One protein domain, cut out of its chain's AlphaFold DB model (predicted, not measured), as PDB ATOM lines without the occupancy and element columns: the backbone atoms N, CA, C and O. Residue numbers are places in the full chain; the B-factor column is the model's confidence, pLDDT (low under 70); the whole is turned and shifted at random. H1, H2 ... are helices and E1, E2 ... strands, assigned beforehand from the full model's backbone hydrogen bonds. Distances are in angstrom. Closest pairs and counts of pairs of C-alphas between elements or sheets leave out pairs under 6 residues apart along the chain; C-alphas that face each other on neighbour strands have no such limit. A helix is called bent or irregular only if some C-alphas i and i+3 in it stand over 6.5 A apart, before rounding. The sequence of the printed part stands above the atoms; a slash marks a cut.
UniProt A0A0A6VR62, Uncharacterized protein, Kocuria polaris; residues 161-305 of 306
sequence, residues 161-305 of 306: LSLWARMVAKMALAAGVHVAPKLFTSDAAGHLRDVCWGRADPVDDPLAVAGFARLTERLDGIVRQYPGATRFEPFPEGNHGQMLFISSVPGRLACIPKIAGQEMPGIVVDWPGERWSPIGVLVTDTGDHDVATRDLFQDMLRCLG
ATOM      1  N   LEU A 161     292.006 258.852 475.957       88.38
ATOM      2  CA  LEU A 161     290.714 259.186 475.358       88.38
ATOM      3  C   LEU A 161     290.216 260.569 475.781       88.38
ATOM      4  O   LEU A 161     289.597 261.262 474.976       88.38
ATOM      5  N   SER A 162     290.516 261.002 477.006       90.56
ATOM      6  CA  SER A 162     290.120 262.319 477.503       90.56
ATOM      7  C   SER A 162     290.913 263.421 476.804       90.56
ATOM      8  O   SER A 162     290.339 264.404 476.336       90.56
ATOM      9  N   LEU A 163     292.231 263.257 476.656       92.38
ATOM     10  CA  LEU A 163     293.050 264.177 475.862       92.38
ATOM     11  C   LEU A 163     292.662 264.155 474.386       92.38
ATOM     12  O   LEU A 163     292.624 265.205 473.746       92.38
ATOM     13  N   TRP A 164     292.338 262.982 473.849       93.00
ATOM     14  CA  TRP A 164     291.871 262.857 472.479       93.00
ATOM     15  C   TRP A 164     290.547 263.596 472.259       93.00
ATOM     16  O   TRP A 164     290.461 264.406 471.341       93.00
ATOM     17  N   ALA A 165     289.555 263.433 473.137       94.38
ATOM     18  CA  ALA A 165     288.294 264.173 473.074       94.38
ATOM     19  C   ALA A 165     288.515 265.696 473.092       94.38
ATOM     20  O   ALA A 165     287.918 266.428 472.298       94.38
ATOM     21  N   ARG A 166     289.442 266.177 473.933       95.25
ATOM     22  CA  ARG A 166     289.865 267.588 473.963       95.25
ATOM     23  C   ARG A 166     290.461 268.038 472.629       95.25
ATOM     24  O   ARG A 166     290.145 269.129 472.154       95.25
ATOM     25  N   MET A 167     291.285 267.196 472.009       94.62
ATOM     26  CA  MET A 167     291.868 267.453 470.691       94.62
ATOM     27  C   MET A 167     290.795 267.511 469.599       94.62
ATOM     28  O   MET A 167     290.792 268.446 468.801       94.62
ATOM     29  N   VAL A 168     289.839 266.577 469.591       95.50
ATOM     30  CA  VAL A 168     288.714 266.605 468.645       95.50
ATOM     31  C   VAL A 168     287.892 267.878 468.819       95.50
ATOM     32  O   VAL A 168     287.570 268.532 467.831       95.50
ATOM     33  N   ALA A 169     287.602 268.282 470.057       96.19
ATOM     34  CA  ALA A 169     286.877 269.517 470.331       96.19
ATOM     35  C   ALA A 169     287.634 270.764 469.839       96.19
ATOM     36  O   ALA A 169     287.021 271.655 469.248       96.19
ATOM     37  N   LYS A 170     288.964 270.815 470.009       96.50
ATOM     38  CA  LYS A 170     289.824 271.866 469.435       96.50
ATOM     39  C   LYS A 170     289.701 271.913 467.910       96.50
ATOM     40  O   LYS A 170     289.396 272.972 467.364       96.50
ATOM     41  N   MET A 171     289.885 270.776 467.237       96.31
ATOM     42  CA  MET A 171     289.764 270.674 465.775       96.31
ATOM     43  C   MET A 171     288.368 271.088 465.301       96.31
ATOM     44  O   MET A 171     288.236 271.818 464.324       96.31
ATOM     45  N   ALA A 172     287.324 270.653 466.008       96.19
ATOM     46  CA  ALA A 172     285.933 270.953 465.696       96.19
ATOM     47  C   ALA A 172     285.627 272.450 465.823       96.19
ATOM     48  O   ALA A 172     284.994 273.020 464.940       96.19
ATOM     49  N   LEU A 173     286.111 273.107 466.881       96.50
ATOM     50  CA  LEU A 173     285.985 274.557 467.039       96.50
ATOM     51  C   LEU A 173     286.703 275.307 465.913       96.50
ATOM     52  O   LEU A 173     286.132 276.230 465.341       96.50
ATOM     53  N   ALA A 174     287.924 274.893 465.567       95.00
ATOM     54  CA  ALA A 174     288.703 275.518 464.502       95.00
ATOM     55  C   ALA A 174     288.057 275.328 463.118       95.00
ATOM     56  O   ALA A 174     287.853 276.297 462.390       95.00
ATOM     57  N   ALA A 175     287.677 274.098 462.766       95.62
ATOM     58  CA  ALA A 175     287.035 273.776 461.492       95.62
ATOM     59  C   ALA A 175     285.628 274.385 461.381       95.62
ATOM     60  O   ALA A 175     285.235 274.863 460.320       95.62
ATOM     61  N   GLY A 176     284.873 274.411 462.480       94.25
ATOM     62  CA  GLY A 176     283.511 274.934 462.506       94.25
ATOM     63  C   GLY A 176     283.425 276.436 462.230       94.25
ATOM     64  O   GLY A 176     282.445 276.885 461.635       94.25
ATOM     65  N   VAL A 177     284.467 277.213 462.561       92.81
ATOM     66  CA  VAL A 177     284.549 278.642 462.200       92.81
ATOM     67  C   VAL A 177     284.501 278.857 460.687       92.81
ATOM     68  O   VAL A 177     283.926 279.844 460.236       92.81
ATOM     69  N   HIS A 178     285.033 277.928 459.893       91.06
ATOM     70  CA  HIS A 178     285.007 278.016 458.430       91.06
ATOM     71  C   HIS A 178     283.645 277.660 457.824       91.06
ATOM     72  O   HIS A 178     283.333 278.082 456.712       91.06
ATOM     73  N   VAL A 179     282.813 276.924 458.563       89.38
ATOM     74  CA  VAL A 179     281.477 276.493 458.123       89.38
ATOM     75  C   VAL A 179     280.403 277.472 458.578       89.38
ATOM     76  O   VAL A 179     279.659 278.021 457.769       89.38
ATOM     77  N   ALA A 180     280.315 277.697 459.886       89.12
ATOM     78  CA  ALA A 180     279.277 278.503 460.510       89.12
ATOM     79  C   ALA A 180     279.895 279.409 461.588       89.12
ATOM     80  O   ALA A 180     279.663 279.187 462.781       89.12
ATOM     81  N   PRO A 181     280.662 280.451 461.192       89.00
ATOM     82  CA  PRO A 181     281.452 281.257 462.120       89.00
ATOM     83  C   PRO A 181     280.632 281.768 463.304       89.00
ATOM     84  O   PRO A 181     281.024 281.575 464.447       89.00
ATOM     85  N   LYS A 182     279.435 282.311 463.042       88.56
ATOM     86  CA  LYS A 182     278.544 282.841 464.086       88.56
ATOM     87  C   LYS A 182     278.182 281.807 465.152       88.56
ATOM     88  O   LYS A 182     278.095 282.161 466.319       88.56
ATOM     89  N   LEU A 183     277.974 280.545 464.774       89.75
ATOM     90  CA  LEU A 183     277.624 279.489 465.723       89.75
ATOM     91  C   LEU A 183     278.855 279.061 466.529       89.75
ATOM     92  O   LEU A 183     278.806 279.017 467.759       89.75
ATOM     93  N   PHE A 184     279.983 278.841 465.852       92.38
ATOM     94  CA  PHE A 184     281.234 278.394 466.471       92.38
ATOM     95  C   PHE A 184     282.006 279.488 467.220       92.38
ATOM     96  O   PHE A 184     282.930 279.177 467.970       92.38
ATOM     97  N   THR A 185     281.584 280.750 467.117       90.50
ATOM     98  CA  THR A 185     282.012 281.862 467.982       90.50
ATOM     99  C   THR A 185     280.880 282.381 468.876       90.50
ATOM    100  O   THR A 185     280.920 283.520 469.323       90.50
ATOM    101  N   SER A 186     279.871 281.557 469.168       89.06
ATOM    102  CA  SER A 186     278.809 281.870 470.139       89.06
ATOM    103  C   SER A 186     278.705 280.805 471.230       89.06
ATOM    104  O   SER A 186     279.424 279.797 471.196       89.06
ATOM    105  N   ASP A 187     277.772 280.996 472.160       88.75
ATOM    106  CA  ASP A 187     277.440 280.033 473.213       88.75
ATOM    107  C   ASP A 187     276.915 278.698 472.667       88.75
ATOM    108  O   ASP A 187     277.006 277.688 473.361       88.75
ATOM    109  N   ALA A 188     276.470 278.640 471.403       88.44
ATOM    110  CA  ALA A 188     276.066 277.385 470.768       88.44
ATOM    111  C   ALA A 188     277.184 276.328 470.791       88.44
ATOM    112  O   ALA A 188     276.921 275.154 471.025       88.44
ATOM    113  N   ALA A 189     278.443 276.752 470.632       94.06
ATOM    114  CA  ALA A 189     279.613 275.880 470.749       94.06
ATOM    115  C   ALA A 189     280.197 275.810 472.178       94.06
ATOM    116  O   ALA A 189     281.344 275.396 472.356       94.06
ATOM    117  N   GLY A 190     279.441 276.227 473.201       95.00
ATOM    118  CA  GLY A 190     279.858 276.232 474.609       95.00
ATOM    119  C   GLY A 190     280.337 274.862 475.088       95.00
ATOM    120  O   GLY A 190     281.464 274.751 475.563       95.00
ATOM    121  N   HIS A 191     279.561 273.807 474.826       94.62
ATOM    122  CA  HIS A 191     279.932 272.438 475.197       94.62
ATOM    123  C   HIS A 191     281.219 271.958 474.515       94.62
ATOM    124  O   HIS A 191     282.047 271.327 475.165       94.62
ATOM    125  N   LEU A 192     281.463 272.309 473.243       95.69
ATOM    126  CA  LEU A 192     282.753 272.013 472.601       95.69
ATOM    127  C   LEU A 192     283.910 272.714 473.317       95.69
ATOM    128  O   LEU A 192     284.973 272.122 473.488       95.69
ATOM    129  N   ARG A 193     283.735 273.967 473.753       97.06
ATOM    130  CA  ARG A 193     284.780 274.671 474.518       97.06
ATOM    131  C   ARG A 193     284.995 274.029 475.875       97.06
ATOM    132  O   ARG A 193     286.141 273.900 476.293       97.06
ATOM    133  N   ASP A 194     283.936 273.606 476.547       96.19
ATOM    134  CA  ASP A 194     284.067 272.933 477.834       96.19
ATOM    135  C   ASP A 194     284.761 271.588 477.704       96.19
ATOM    136  O   ASP A 194     285.699 271.344 478.461       96.19
ATOM    137  N   VAL A 195     284.440 270.790 476.682       95.50
ATOM    138  CA  VAL A 195     285.213 269.585 476.366       95.50
ATOM    139  C   VAL A 195     286.663 269.949 476.065       95.50
ATOM    140  O   VAL A 195     287.544 269.433 476.731       95.50
ATOM    141  N   CYS A 196     286.941 270.890 475.156       96.38
ATOM    142  CA  CYS A 196     288.302 271.325 474.790       96.38
ATOM    143  C   CYS A 196     289.165 271.695 476.017       96.38
ATOM    144  O   CYS A 196     290.327 271.285 476.148       96.38
ATOM    145  N   TRP A 197     288.573 272.413 476.973       96.31
ATOM    146  CA  TRP A 197     289.232 272.842 478.207       96.31
ATOM    147  C   TRP A 197     289.195 271.812 479.344       96.31
ATOM    148  O   TRP A 197     289.739 272.098 480.411       96.31
ATOM    149  N   GLY A 198     288.617 270.627 479.130       93.94
ATOM    150  CA  GLY A 198     288.511 269.573 480.144       93.94
ATOM    151  C   GLY A 198     287.554 269.922 481.289       93.94
ATOM    152  O   GLY A 198     287.769 269.503 482.420       93.94
ATOM    153  N   ARG A 199     286.543 270.750 481.012       94.88
ATOM    154  CA  ARG A 199     285.479 271.162 481.943       94.88
ATOM    155  C   ARG A 199     284.207 270.326 481.809       94.88
ATOM    156  O   ARG A 199     283.344 270.415 482.673       94.88
ATOM    157  N   ALA A 200     284.095 269.549 480.737       91.50
ATOM    158  CA  ALA A 200     283.000 268.626 480.498       91.50
ATOM    159  C   ALA A 200     283.512 267.388 479.760       91.50
ATOM    160  O   ALA A 200     284.466 267.478 478.983       91.50
ATOM    161  N   ASP A 201     282.835 266.266 479.971       87.38
ATOM    162  CA  ASP A 201     282.983 265.082 479.137       87.38
ATOM    163  C   ASP A 201     281.986 265.148 477.967       87.38
ATOM    164  O   ASP A 201     280.890 265.702 478.117       87.38
ATOM    165  N   PRO A 202     282.342 264.623 476.785       84.75
ATOM    166  CA  PRO A 202     281.392 264.476 475.689       84.75
ATOM    167  C   PRO A 202     280.289 263.458 476.035       84.75
ATOM    168  O   PRO A 202     280.471 262.563 476.859       84.75
ATOM    169  N   VAL A 203     279.134 263.615 475.391       78.06
ATOM    170  CA  VAL A 203     277.916 262.825 475.625       78.06
ATOM    171  C   VAL A 203     278.072 261.420 475.043       78.06
ATOM    172  O   VAL A 203     278.549 261.312 473.918       78.06
ATOM    173  N   ASP A 204     277.592 260.399 475.773       62.62
ATOM    174  CA  ASP A 204     277.468 258.984 475.368       62.62
ATOM    175  C   ASP A 204     278.716 258.414 474.660       62.62
ATOM    176  O   ASP A 204     278.855 258.602 473.462       62.62
ATOM    177  N   ASP A 205     279.577 257.683 475.387       61.09
ATOM    178  CA  ASP A 205     280.831 257.048 474.918       61.09
ATOM    179  C   ASP A 205     281.615 257.892 473.872       61.09
ATOM    180  O   ASP A 205     281.297 257.802 472.686       61.09
ATOM    181  N   PRO A 206     282.634 258.695 474.274       60.16
ATOM    182  CA  PRO A 206     283.363 259.703 473.473       60.16
ATOM    183  C   PRO A 206     283.903 259.321 472.086       60.16
ATOM    184  O   PRO A 206     284.685 260.094 471.537       60.16
ATOM    185  N   LEU A 207     283.617 258.133 471.566       63.22
ATOM    186  CA  LEU A 207     284.214 257.503 470.403       63.22
ATOM    187  C   LEU A 207     283.163 257.244 469.316       63.22
ATOM    188  O   LEU A 207     282.960 256.117 468.862       63.22
ATOM    189  N   ALA A 208     282.523 258.308 468.837       78.75
ATOM    190  CA  ALA A 208     281.726 258.252 467.620       78.75
ATOM    191  C   ALA A 208     282.648 258.087 466.405       78.75
ATOM    192  O   ALA A 208     283.456 258.960 466.106       78.75
ATOM    193  N   VAL A 209     282.524 256.988 465.665       80.06
ATOM    194  CA  VAL A 209     283.301 256.763 464.437       80.06
ATOM    195  C   VAL A 209     282.366 256.824 463.235       80.06
ATOM    196  O   VAL A 209     281.314 256.184 463.222       80.06
ATOM    197  N   ALA A 210     282.755 257.571 462.202       80.31
ATOM    198  CA  ALA A 210     282.091 257.535 460.905       80.31
ATOM    199  C   ALA A 210     282.948 256.756 459.915       80.31
ATOM    200  O   ALA A 210     284.073 257.153 459.632       80.31
ATOM    201  N   GLY A 211     282.366 255.704 459.338       84.44
ATOM    202  CA  GLY A 211     282.922 255.057 458.156       84.44
ATOM    203  C   GLY A 211     282.709 255.945 456.935       84.44
ATOM    204  O   GLY A 211     281.636 255.888 456.335       84.44
ATOM    205  N   PHE A 212     283.698 256.754 456.557       87.44
ATOM    206  CA  PHE A 212     283.642 257.708 455.443       87.44
ATOM    207  C   PHE A 212     283.269 257.001 454.138       87.44
ATOM    208  O   PHE A 212     282.349 257.432 453.448       87.44
ATOM    209  N   ALA A 213     283.907 255.862 453.848       87.50
ATOM    210  CA  ALA A 213     283.597 255.054 452.669       87.50
ATOM    211  C   ALA A 213     282.152 254.522 452.691       87.50
ATOM    212  O   ALA A 213     281.441 254.617 451.692       87.50
ATOM    213  N   ARG A 214     281.685 254.034 453.850       89.19
ATOM    214  CA  ARG A 214     280.303 253.547 454.017       89.19
ATOM    215  C   ARG A 214     279.284 254.676 453.877       89.19
ATOM    216  O   ARG A 214     278.206 254.468 453.330       89.19
ATOM    217  N   LEU A 215     279.606 255.869 454.375       90.44
ATOM    218  CA  LEU A 215     278.759 257.049 454.237       90.44
ATOM    219  C   LEU A 215     278.647 257.464 452.767       90.44
ATOM    220  O   LEU A 215     277.535 257.662 452.289       90.44
ATOM    221  N   THR A 216     279.766 257.528 452.039       90.12
ATOM    222  CA  THR A 216     279.761 257.765 450.590       90.12
ATOM    223  C   THR A 216     278.916 256.724 449.857       90.12
ATOM    224  O   THR A 216     278.051 257.100 449.073       90.12
ATOM    225  N   GLU A 217     279.125 255.432 450.120       92.44
ATOM    226  CA  GLU A 217     278.367 254.347 449.483       92.44
ATOM    227  C   GLU A 217     276.865 254.474 449.749       92.44
ATOM    228  O   GLU A 217     276.054 254.333 448.836       92.44
ATOM    229  N   ARG A 218     276.483 254.806 450.986       93.00
ATOM    230  CA  ARG A 218     275.083 255.025 451.352       93.00
ATOM    231  C   ARG A 218     274.475 256.213 450.608       93.00
ATOM    232  O   ARG A 218     273.347 256.098 450.137       93.00
ATOM    233  N   LEU A 219     275.186 257.336 450.510       93.44
ATOM    234  CA  LEU A 219     274.715 258.514 449.773       93.44
ATOM    235  C   LEU A 219     274.583 258.211 448.277       93.44
ATOM    236  O   LEU A 219     273.542 258.489 447.689       93.44
ATOM    237  N   ASP A 220     275.581 257.557 447.684       92.94
ATOM    238  CA  ASP A 220     275.545 257.120 446.285       92.94
ATOM    239  C   ASP A 220     274.374 256.153 446.030       92.94
ATOM    240  O   ASP A 220     273.634 256.292 445.060       92.94
ATOM    241  N   GLY A 221     274.132 255.214 446.948       93.31
ATOM    242  CA  GLY A 221     273.001 254.290 446.890       93.31
ATOM    243  C   GLY A 221     271.630 254.969 446.974       93.31
ATOM    244  O   GLY A 221     270.680 254.467 446.378       93.31
ATOM    245  N   ILE A 222     271.508 256.101 447.678       92.94
ATOM    246  CA  ILE A 222     270.287 256.926 447.681       92.94
ATOM    247  C   ILE A 222     270.126 257.610 446.323       92.94
ATOM    248  O   ILE A 222     269.071 257.511 445.704       92.94
ATOM    249  N   VAL A 223     271.179 258.264 445.836       93.81
ATOM    250  CA  VAL A 223     271.156 259.028 444.583       93.81
ATOM    251  C   VAL A 223     270.834 258.141 443.375       93.81
ATOM    252  O   VAL A 223     270.006 258.506 442.544       93.81
ATOM    253  N   ARG A 224     271.393 256.926 443.313       92.12
ATOM    254  CA  ARG A 224     271.145 255.950 442.232       92.12
ATOM    255  C   ARG A 224     269.694 255.478 442.112       92.12
ATOM    256  O   ARG A 224     269.353 254.857 441.108       92.12
ATOM    257  N   GLN A 225     268.844 255.740 443.105       93.56
ATOM    258  CA  GLN A 225     267.415 255.414 443.029       93.56
ATOM    259  C   GLN A 225     266.646 256.365 442.102       93.56
ATOM    260  O   GLN A 225     265.500 256.080 441.758       93.56
ATOM    261  N   TYR A 226     267.260 257.473 441.678       92.94
ATOM    262  CA  TYR A 226     266.615 258.514 440.887       92.94
ATOM    263  C   TYR A 226     267.062 258.465 439.415       92.94
ATOM    264  O   TYR A 226     268.257 258.570 439.125       92.94
ATOM    265  N   PRO A 227     266.123 258.331 438.458       88.38
ATOM    266  CA  PRO A 227     266.445 258.349 437.033       88.38
ATOM    267  C   PRO A 227     267.112 259.664 436.611       88.38
ATOM    268  O   PRO A 227     266.572 260.739 436.857       88.38
ATOM    269  N   GLY A 228     268.266 259.580 435.945       85.75
ATOM    270  CA  GLY A 228     269.003 260.749 435.443       85.75
ATOM    271  C   GLY A 228     269.932 261.424 436.458       85.75
ATOM    272  O   GLY A 228     270.622 262.370 436.088       85.75
ATOM    273  N   ALA A 229     269.994 260.928 437.698       91.69
ATOM    274  CA  ALA A 229     270.937 261.418 438.695       91.69
ATOM    275  C   ALA A 229     272.390 261.024 438.364       91.69
ATOM    276  O   ALA A 229     272.655 259.962 437.791       91.69
ATOM    277  N   THR A 230     273.345 261.872 438.746       93.00
ATOM    278  CA  THR A 230     274.786 261.590 438.651       93.00
ATOM    279  C   THR A 230     275.303 260.928 439.925       93.00
ATOM    280  O   THR A 230     274.640 260.927 440.953       93.00
ATOM    281  N   ARG A 231     276.492 260.318 439.875       91.56
ATOM    282  CA  ARG A 231     277.078 259.635 441.038       91.56
ATOM    283  C   ARG A 231     277.434 260.634 442.141       91.56
ATOM    284  O   ARG A 231     277.975 261.698 441.844       91.56
ATOM    285  N   PHE A 232     277.233 260.254 443.404       92.69
ATOM    286  CA  PHE A 232     277.793 261.021 444.517       92.69
ATOM    287  C   PHE A 232     279.323 260.898 444.527       92.69
ATOM    288  O   PHE A 232     279.869 259.790 444.510       92.69
ATOM    289  N   GLU A 233     280.026 262.030 444.559       89.44
ATOM    290  CA  GLU A 233     281.489 262.038 444.548       89.44
ATOM    291  C   GLU A 233     282.068 261.576 445.890       89.44
ATOM    292  O   GLU A 233     281.659 262.087 446.945       89.44
ATOM    293  N   PRO A 234     283.054 260.657 445.880       87.25
ATOM    294  CA  PRO A 234     283.683 260.191 447.102       87.25
ATOM    295  C   PRO A 234     284.347 261.331 447.868       87.25
ATOM    296  O   PRO A 234     284.693 262.384 447.322       87.25
ATOM    297  N   PHE A 235     284.511 261.126 449.171       88.44
ATOM    298  CA  PHE A 235     285.313 262.044 449.965       88.44
ATOM    299  C   PHE A 235     286.774 261.982 449.507       88.44
ATOM    300  O   PHE A 235     287.242 260.891 449.183       88.44
ATOM    301  N   PRO A 236     287.494 263.121 449.491       82.00
ATOM    302  CA  PRO A 236     288.887 263.156 449.067       82.00
ATOM    303  C   PRO A 236     289.724 262.085 449.772       82.00
ATOM    304  O   PRO A 236     289.744 261.997 451.005       82.00
ATOM    305  N   GLU A 237     290.403 261.261 448.980       70.62
ATOM    306  CA  GLU A 237     291.388 260.306 449.472       70.62
ATOM    307  C   GLU A 237     292.741 261.011 449.580       70.62
ATOM    308  O   GLU A 237     293.179 261.690 448.654       70.62
ATOM    309  N   GLY A 238     293.404 260.896 450.731       72.12
ATOM    310  CA  GLY A 238     294.685 261.558 450.954       72.12
ATOM    311  C   GLY A 238     295.050 261.677 452.426       72.12
ATOM    312  O   GLY A 238     294.312 261.247 453.312       72.12
ATOM    313  N   ASN A 239     296.211 262.280 452.682       71.00
ATOM    314  CA  ASN A 239     296.742 262.473 454.034       71.00
ATOM    315  C   ASN A 239     296.244 263.762 454.707       71.00
ATOM    316  O   ASN A 239     296.716 264.107 455.786       71.00
ATOM    317  N   HIS A 240     295.302 264.466 454.086       81.88
ATOM    318  CA  HIS A 240     294.769 265.711 454.617       81.88
ATOM    319  C   HIS A 240     293.826 265.465 455.799       81.88
ATOM    320  O   HIS A 240     293.157 264.430 455.884       81.88
ATOM    321  N   GLY A 241     293.789 266.423 456.723       91.75
ATOM    322  CA  GLY A 241     292.836 266.407 457.825       91.75
ATOM    323  C   GLY A 241     291.420 266.698 457.331       91.75
ATOM    324  O   GLY A 241     291.213 267.571 456.488       91.75
ATOM    325  N   GLN A 242     290.438 265.973 457.860       94.69
ATOM    326  CA  GLN A 242     289.024 266.224 457.609       94.69
ATOM    327  C   GLN A 242     288.244 266.251 458.921       94.69
ATOM    328  O   GLN A 242     288.570 265.533 459.864       94.69
ATOM    329  N   MET A 243     287.194 267.064 458.971       96.06
ATOM    330  CA  MET A 243     286.243 267.122 460.077       96.06
ATOM    331  C   MET A 243     284.834 266.985 459.516       96.06
ATOM    332  O   MET A 243     284.386 267.829 458.738       96.06
ATOM    333  N   LEU A 244     284.142 265.919 459.905       95.56
ATOM    334  CA  LEU A 244     282.742 265.700 459.584       95.56
ATOM    335  C   LEU A 244     281.872 266.159 460.754       95.56
ATOM    336  O   LEU A 244     282.005 265.663 461.873       95.56
ATOM    337  N   PHE A 245     280.953 267.073 460.469       95.12
ATOM    338  CA  PHE A 245     279.926 267.534 461.394       95.12
ATOM    339  C   PHE A 245     278.583 266.901 461.043       95.12
ATOM    340  O   PHE A 245     278.131 267.016 459.902       95.12
ATOM    341  N   ILE A 246     277.913 266.289 462.020       92.31
ATOM    342  CA  ILE A 246     276.554 265.749 461.867       92.31
ATOM    343  C   ILE A 246     275.659 266.372 462.939       92.31
ATOM    344  O   ILE A 246     275.809 266.077 464.123       92.31
ATOM    345  N   SER A 247     274.719 267.219 462.514       88.81
ATOM    346  CA  SER A 247     273.723 267.891 463.372       88.81
ATOM    347  C   SER A 247     272.284 267.459 463.056       88.81
ATOM    348  O   SER A 247     271.313 268.128 463.409       88.81
ATOM    349  N   SER A 248     272.118 266.320 462.378       80.69
ATOM    350  CA  SER A 248     270.810 265.794 461.970       80.69
ATOM    351  C   SER A 248     269.943 265.332 463.149       80.69
ATOM    352  O   SER A 248     268.718 265.294 463.035       80.69
ATOM    353  N   VAL A 249     270.547 265.032 464.302       82.12
ATOM    354  CA  VAL A 249     269.847 264.729 465.559       82.12
ATOM    355  C   VAL A 249     269.618 266.042 466.317       82.12
ATOM    356  O   VAL A 249     270.561 266.807 466.494       82.12
ATOM    357  N   PRO A 250     268.380 266.368 466.743       83.50
ATOM    358  CA  PRO A 250     268.133 267.645 467.399       83.50
ATOM    359  C   PRO A 250     268.837 267.674 468.759       83.50
ATOM    360  O   PRO A 250     268.824 266.681 469.483       83.50
ATOM    361  N   GLY A 251     269.451 268.809 469.088       87.69
ATOM    362  CA  GLY A 251     270.163 268.993 470.350       87.69
ATOM    363  C   GLY A 251     271.536 268.326 470.423       87.69
ATOM    364  O   GLY A 251     272.167 268.412 471.469       87.69
ATOM    365  N   ARG A 252     272.022 267.668 469.359       90.25
ATOM    366  CA  ARG A 252     273.330 266.993 469.349       90.25
ATOM    367  C   ARG A 252     274.160 267.378 468.130       90.25
ATOM    368  O   ARG A 252     273.635 267.523 467.027       90.25
ATOM    369  N   LEU A 253     275.471 267.473 468.329       92.56
ATOM    370  CA  LEU A 253     276.458 267.614 467.264       92.56
ATOM    371  C   LEU A 253     277.515 266.523 467.412       92.56
ATOM    372  O   LEU A 253     278.208 266.470 468.427       92.56
ATOM    373  N   ALA A 254     277.654 265.681 466.389       93.38
ATOM    374  CA  ALA A 254     278.802 264.792 466.267       93.38
ATOM    375  C   ALA A 254     279.918 265.488 465.476       93.38
ATOM    376  O   ALA A 254     279.662 266.050 464.408       93.38
ATOM    377  N   CYS A 255     281.142 265.415 465.994       94.88
ATOM    378  CA  CYS A 255     282.357 265.962 465.399       94.88
ATOM    379  C   CYS A 255     283.352 264.823 465.195       94.88
ATOM    380  O   CYS A 255     283.913 264.313 466.166       94.88
ATOM    381  N   ILE A 256     283.553 264.407 463.947       94.62
ATOM    382  CA  ILE A 256     284.291 263.185 463.625       94.62
ATOM    383  C   ILE A 256     285.499 263.526 462.752       94.62
ATOM    384  O   ILE A 256     285.325 263.919 461.592       94.62
ATOM    385  N   PRO A 257     286.726 263.393 463.283       94.12
ATOM    386  CA  PRO A 257     287.929 263.694 462.536       94.12
ATOM    387  C   PRO A 257     288.392 262.500 461.696       94.12
ATOM    388  O   PRO A 257     288.326 261.338 462.101       94.12
ATOM    389  N   LYS A 258     288.975 262.812 460.544       91.94
ATOM    390  CA  LYS A 258     289.862 261.922 459.800       91.94
ATOM    391  C   LYS A 258     291.227 262.588 459.745       91.94
ATOM    392  O   LYS A 258     291.329 263.745 459.348       91.94
ATOM    393  N   ILE A 259     292.275 261.891 460.159       88.75
ATOM    394  CA  ILE A 259     293.629 262.447 460.223       88.75
ATOM    395  C   ILE A 259     294.561 261.533 459.452       88.75
ATOM    396  O   ILE A 259     294.560 260.328 459.687       88.75
ATOM    397  N   ALA A 260     295.375 262.089 458.549       82.00
ATOM    398  CA  ALA A 260     296.332 261.297 457.775       82.00
ATOM    399  C   ALA A 260     295.668 260.128 457.017       82.00
ATOM    400  O   ALA A 260     296.181 259.002 456.967       82.00
ATOM    401  N   GLY A 261     294.466 260.386 456.497       82.25
ATOM    402  CA  GLY A 261     293.634 259.395 455.821       82.25
ATOM    403  C   GLY A 261     293.035 258.319 456.734       82.25
ATOM    404  O   GLY A 261     292.349 257.440 456.222       82.25
ATOM    405  N   GLN A 262     293.260 258.375 458.050       86.94
ATOM    406  CA  GLN A 262     292.728 257.417 459.017       86.94
ATOM    407  C   GLN A 262     291.495 257.961 459.721       86.94
ATOM    408  O   GLN A 262     291.480 259.103 460.181       86.94
ATOM    409  N   GLU A 263     290.461 257.128 459.795       89.12
ATOM    410  CA  GLU A 263     289.270 257.404 460.592       89.12
ATOM    411  C   GLU A 263     289.655 257.344 462.063       89.12
ATOM    412  O   GLU A 263     290.222 256.355 462.530       89.12
ATOM    413  N   MET A 264     289.376 258.423 462.781       89.06
ATOM    414  CA  MET A 264     289.693 258.521 464.193       89.06
ATOM    415  C   MET A 264     288.397 258.662 464.992       89.06
ATOM    416  O   MET A 264     287.406 259.178 464.467       89.06
ATOM    417  N   PRO A 265     288.380 258.232 466.264       90.81
ATOM    418  CA  PRO A 265     287.228 258.461 467.120       90.81
ATOM    419  C   PRO A 265     286.891 259.954 467.200       90.81
ATOM    420  O   PRO A 265     287.772 260.793 467.363       90.81
ATOM    421  N   GLY A 266     285.623 260.291 467.049       93.94
ATOM    422  CA  GLY A 266     285.068 261.628 467.203       93.94
ATOM    423  C   GLY A 266     284.219 261.734 468.457       93.94
ATOM    424  O   GLY A 266     283.930 260.727 469.083       93.94
ATOM    425  N   ILE A 267     283.767 262.937 468.788       94.94
ATOM    426  CA  ILE A 267     282.953 263.198 469.984       94.94
ATOM    427  C   ILE A 267     281.522 263.575 469.612       94.94
ATOM    428  O   ILE A 267     281.271 264.084 468.517       94.94
ATOM    429  N   VAL A 268     280.599 263.401 470.554       93.56
ATOM    430  CA  VAL A 268     279.247 263.965 470.490       93.56
ATOM    431  C   VAL A 268     279.074 264.944 471.642       93.56
ATOM    432  O   VAL A 268     279.491 264.677 472.766       93.56
ATOM    433  N   VAL A 269     278.480 266.099 471.370       92.62
ATOM    434  CA  VAL A 269     278.190 267.113 472.388       92.62
ATOM    435  C   VAL A 269     276.755 267.594 472.284       92.62
ATOM    436  O   VAL A 269     276.140 267.522 471.213       92.62
ATOM    437  N   ASP A 270     276.254 268.138 473.390       92.12
ATOM    438  CA  ASP A 270     275.034 268.929 473.370       92.12
ATOM    439  C   ASP A 270     275.217 270.138 472.456       92.12
ATOM    440  O   ASP A 270     276.238 270.835 472.471       92.12
ATOM    441  N   TRP A 271     274.209 270.365 471.626       90.88
ATOM    442  CA  TRP A 271     274.231 271.378 470.592       90.88
ATOM    443  C   TRP A 271     272.915 272.157 470.583       90.88
ATOM    444  O   TRP A 271     271.961 271.756 469.909       90.88
ATOM    445  N   PRO A 272     272.843 273.279 471.321       84.56
ATOM    446  CA  PRO A 272     271.654 274.125 471.350       84.56
ATOM    447  C   PRO A 272     271.517 274.993 470.089       84.56
ATOM    448  O   PRO A 272     270.507 275.671 469.921       84.56
ATOM    449  N   GLY A 273     272.527 275.002 469.211       68.06
ATOM    450  CA  GLY A 273     272.453 275.709 467.938       68.06
ATOM    451  C   GLY A 273     271.434 275.079 466.984       68.06
ATOM    452  O   GLY A 273     271.132 273.887 467.052       68.06
ATOM    453  N   GLU A 274     270.927 275.885 466.053       72.94
ATOM    454  CA  GLU A 274     270.024 275.406 465.007       72.94
ATOM    455  C   GLU A 274     270.689 274.327 464.145       72.94
ATOM    456  O   GLU A 274     271.904 274.335 463.920       72.94
ATOM    457  N   ARG A 275     269.885 273.395 463.624       80.94
ATOM    458  CA  ARG A 275     270.350 272.469 462.589       80.94
ATOM    459  C   ARG A 275     270.661 273.261 461.322       80.94
ATOM    460  O   ARG A 275     269.752 273.849 460.747       80.94
ATOM    461  N   TRP A 276     271.909 273.234 460.861       81.62
ATOM    462  CA  TRP A 276     272.301 273.919 459.618       81.62
ATOM    463  C   TRP A 276     272.519 272.993 458.422       81.62
ATOM    464  O   TRP A 276     272.602 273.490 457.307       81.62
ATOM    465  N   SER A 277     272.625 271.673 458.616       85.69
ATOM    466  CA  SER A 277     272.673 270.710 457.510       85.69
ATOM    467  C   SER A 277     271.846 269.463 457.851       85.69
ATOM    468  O   SER A 277     272.017 268.899 458.936       85.69
ATOM    469  N   PRO A 278     270.955 269.004 456.949       85.75
ATOM    470  CA  PRO A 278     270.147 267.803 457.170       85.75
ATOM    471  C   PRO A 278     270.950 266.499 457.222       85.75
ATOM    472  O   PRO A 278     270.509 265.539 457.852       85.75
ATOM    473  N   ILE A 279     272.100 266.451 456.543       89.44
ATOM    474  CA  ILE A 279     272.939 265.248 456.436       89.44
ATOM    475  C   ILE A 279     274.235 265.441 457.216       89.44
ATOM    476  O   ILE A 279     274.572 264.625 458.071       89.44
ATOM    477  N   GLY A 280     274.952 266.523 456.934       93.25
ATOM    478  CA  GLY A 280     276.231 266.821 457.550       93.25
ATOM    479  C   GLY A 280     277.080 267.736 456.680       93.25
ATOM    480  O   GLY A 280     276.807 267.932 455.495       93.25
ATOM    481  N   VAL A 281     278.129 268.282 457.283       95.31
ATOM    482  CA  VAL A 281     279.102 269.137 456.603       95.31
ATOM    483  C   VAL A 281     280.488 268.542 456.767       95.31
ATOM    484  O   VAL A 281     280.911 268.249 457.885       95.31
ATOM    485  N   LEU A 282     281.198 268.385 455.657       95.44
ATOM    486  CA  LEU A 282     282.586 267.951 455.630       95.44
ATOM    487  C   LEU A 282     283.499 269.160 455.419       95.44
ATOM    488  O   LEU A 282     283.367 269.873 454.426       95.44
ATOM    489  N   VAL A 283     284.453 269.357 456.324       95.50
ATOM    490  CA  VAL A 283     285.567 270.300 456.169       95.50
ATOM    491  C   VAL A 283     286.819 269.503 455.852       95.50
ATOM    492  O   VAL A 283     287.113 268.533 456.543       95.50
ATOM    493  N   THR A 284     287.551 269.890 454.814       94.88
ATOM    494  CA  THR A 284     288.799 269.242 454.394       94.88
ATOM    495  C   THR A 284     289.902 270.283 454.296       94.88
ATOM    496  O   THR A 284     289.722 271.298 453.634       94.88
ATOM    497  N   ASP A 285     291.035 270.024 454.942       93.62
ATOM    498  CA  ASP A 285     292.282 270.754 454.703       93.62
ATOM    499  C   ASP A 285     292.749 270.474 453.269       93.62
ATOM    500  O   ASP A 285     292.856 269.314 452.875       93.62
ATOM    501  N   THR A 286     292.987 271.502 452.459       90.19
ATOM    502  CA  THR A 286     293.376 271.302 451.052       90.19
ATOM    503  C   THR A 286     294.873 271.042 450.881       90.19
ATOM    504  O   THR A 286     295.294 270.604 449.815       90.19
ATOM    505  N   GLY A 287     295.683 271.278 451.919       86.25
ATOM    506  CA  GLY A 287     297.146 271.283 451.842       86.25
ATOM    507  C   GLY A 287     297.756 272.633 451.450       86.25
ATOM    508  O   GLY A 287     298.960 272.811 451.622       86.25
ATOM    509  N   ASP A 288     296.941 273.590 450.995       86.94
ATOM    510  CA  ASP A 288     297.381 274.910 450.521       86.94
ATOM    511  C   ASP A 288     297.087 276.022 451.542       86.94
ATOM    512  O   ASP A 288     296.792 277.160 451.177       86.94
ATOM    513  N   HIS A 289     297.141 275.695 452.839       86.19
ATOM    514  CA  HIS A 289     296.730 276.590 453.930       86.19
ATOM    515  C   HIS A 289     295.267 277.055 453.835       86.19
ATOM    516  O   HIS A 289     294.903 278.085 454.401       86.19
ATOM    517  N   ASP A 290     294.426 276.278 453.152       88.81
ATOM    518  CA  ASP A 290     293.018 276.581 452.909       88.81
ATOM    519  C   ASP A 290     292.124 275.383 453.262       88.81
ATOM    520  O   ASP A 290     292.591 274.267 453.527       88.81
ATOM    521  N   VAL A 291     290.814 275.618 453.291       92.12
ATOM    522  CA  VAL A 291     289.805 274.603 453.574       92.12
ATOM    523  C   VAL A 291     288.758 274.521 452.473       92.12
ATOM    524  O   VAL A 291     288.191 275.515 452.028       92.12
ATOM    525  N   ALA A 292     288.420 273.296 452.093       93.06
ATOM    526  CA  ALA A 292     287.247 273.008 451.286       93.06
ATOM    527  C   ALA A 292     286.091 272.581 452.196       93.06
ATOM    528  O   ALA A 292     286.257 271.727 453.072       93.06
ATOM    529  N   THR A 293     284.905 273.145 451.972       93.94
ATOM    530  CA  THR A 293     283.682 272.774 452.690       93.94
ATOM    531  C   THR A 293     282.672 272.147 451.734       93.94
ATOM    532  O   THR A 293     282.449 272.631 450.624       93.94
ATOM    533  N   ARG A 294     282.066 271.035 452.155       94.12
ATOM    534  CA  ARG A 294     281.005 270.337 451.421       94.12
ATOM    535  C   ARG A 294     279.802 270.157 452.334       94.12
ATOM    536  O   ARG A 294     279.899 269.460 453.344       94.12
ATOM    537  N   ASP A 295     278.675 270.772 451.986       94.75
ATOM    538  CA  ASP A 295     277.383 270.424 452.581       94.75
ATOM    539  C   ASP A 295     276.840 269.201 451.844       94.75
ATOM    540  O   ASP A 295     276.465 269.276 450.673       94.75
ATOM    541  N   LEU A 296     276.810 268.062 452.534       94.50
ATOM    542  CA  LEU A 296     276.484 266.775 451.927       94.50
ATOM    543  C   LEU A 296     275.039 266.717 451.420       94.50
ATOM    544  O   LEU A 296     274.740 265.947 450.509       94.50
ATOM    545  N   PHE A 297     274.146 267.539 451.979       93.56
ATOM    546  CA  PHE A 297     272.787 267.660 451.470       93.56
ATOM    547  C   PHE A 297     272.755 268.415 450.140       93.56
ATOM    548  O   PHE A 297     272.116 267.955 449.199       93.56
ATOM    549  N   GLN A 298     273.499 269.516 450.026       94.31
ATOM    550  CA  GLN A 298     273.608 270.268 448.772       94.31
ATOM    551  C   GLN A 298     274.342 269.470 447.690       94.31
ATOM    552  O   GLN A 298     273.953 269.510 446.528       94.31
ATOM    553  N   ASP A 299     275.368 268.699 448.054       94.25
ATOM    554  CA  ASP A 299     276.014 267.749 447.142       94.25
ATOM    555  C   ASP A 299     275.002 266.747 446.580       94.25
ATOM    556  O   ASP A 299     274.946 266.533 445.373       94.25
ATOM    557  N   MET A 300     274.166 266.174 447.449       93.75
ATOM    558  CA  MET A 300     273.134 265.226 447.040       93.75
ATOM    559  C   MET A 300     272.100 265.877 446.112       93.75
ATOM    560  O   MET A 300     271.780 265.290 445.084       93.75
ATOM    561  N   LEU A 301     271.609 267.082 446.427       93.06
ATOM    562  CA  LEU A 301     270.678 267.815 445.557       93.06
ATOM    563  C   LEU A 301     271.274 268.060 444.165       93.06
ATOM    564  O   LEU A 301     270.629 267.748 443.164       93.06
ATOM    565  N   ARG A 302     272.546 268.477 444.098       94.00
ATOM    566  CA  ARG A 302     273.263 268.654 442.827       94.00
ATOM    567  C   ARG A 302     273.343 267.362 442.021       94.00
ATOM    568  O   ARG A 302     273.119 267.388 440.813       94.00
ATOM    569  N   CYS A 303     273.621 266.230 442.669       93.62
ATOM    570  CA  CYS A 303     273.626 264.930 441.994       93.62
ATOM    571  C   CYS A 303     272.245 264.548 441.439       93.62
ATOM    572  O   CYS A 303     272.155 263.896 440.401       93.62
ATOM    573  N   LEU A 304     271.171 264.972 442.106       92.50
ATOM    574  CA  LEU A 304     269.788 264.763 441.672       92.50
ATOM    575  C   LEU A 304     269.329 265.760 440.591       92.50
ATOM    576  O   LEU A 304     268.196 265.656 440.124       92.50
ATOM    577  N   GLY A 305     270.180 266.711 440.187       85.56
ATOM    578  CA  GLY A 305     269.844 267.753 439.215       85.56
ATOM    579  C   GLY A 305     268.931 268.853 439.769       85.56
ATOM    580  O   GLY A 305     268.192 269.459 438.992       85.56
TER     581      GLY A 305
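Overview. This is residues 161 to 305 of the 306 residues of an uncharacterized protein of Kocuria polaris (UniProt A0A0A6VR62). A twisted sheet of five strands has the long helix H1 crossing one face, with H3 beside H1 over the edge strand E3. H4 and H5 lie toward the opposite end of the long axis from H3, and the long link of residues 224 to 241 reaches out past them and folds back into E1. The 145 printed residues, of mixed class, hold five named helices and five named strands, in the order H1 H2 H3 H4 E1 E2 E3 E4 E5 H5; the sheet, E3 E2 E1 E4 E5, is all antiparallel. The whole is compact, with a radius of gyration of the C-alphas of 15.1 A, yet elongated, spanning 50 by 31 by 29 A.

Arrangement. E1, residues 242 to 246, E2, residues 252 to 259, and E3, residues 267 to 270, form a meander, each strand the antiparallel neighbour of the one before. With E4, residues 281 to 285, they form a Greek key, in which E1 is also the antiparallel neighbour of E4. E5, residues 291 to 295, is the other edge strand. Within hydrogen-bond range are N 255 and O 267 at 2.9 A, N 244 and O 256 at 2.9 A, N 243 and O 283 at 2.8 A, and N 284 and O 292 at 2.8 A. H1, residues 161 to 179, and H3, residues 187 to 196, are on the same face, giving two layers, helices on one face of a sheet. H1 has a height over the sheet of 5.7 A and runs across the strands, at 87 degrees to E2 on the local plane. H1 touches H3 with its residues 165 to 173 alone, the closest C-alphas being those of Arg 166 and Cys 196, 4.1 A apart. H4, residues 212 to 223, and H5, residues 296 to 303, only just touch, with 3 pairs of C-alphas within 8 A, the closest those of Val 223 and Cys 303, 6.9 A apart. H5 only grazes the sheet with residues 296 to 298. H2, residues 181 to 184, touches H1, Phe 184 and Val 177 having the closest C-alphas, 5.4 A apart. Every O i to N i+4 pair is within hydrogen-bond range in H4 and H5, against 13 of 15 in H1 and 4 of 6 in H3; H2 is too short for such a pair.

Along the chain. E2 is 22.7 A long, from C-alpha 252 at (273.330, 266.993, 469.349). H1 is 26.1 A long and begins at (290.714, 259.186, 475.358); H4 is 16.6 A and H3 14.0 A. H3 is irregular, C-alphas 188 and 191 being 7.7 A apart. C-alpha 303, ending H5, is at (273.626, 264.930, 441.994).

Size, cuts and confidence. The C-alphas farthest apart, of Arg 199 and Pro 227, are 50.4 A apart. The printed part has no cut; the links H3 to H4 and H4 to E1 are long. Residues 204 to 207 and residue 273 have pLDDT under 70.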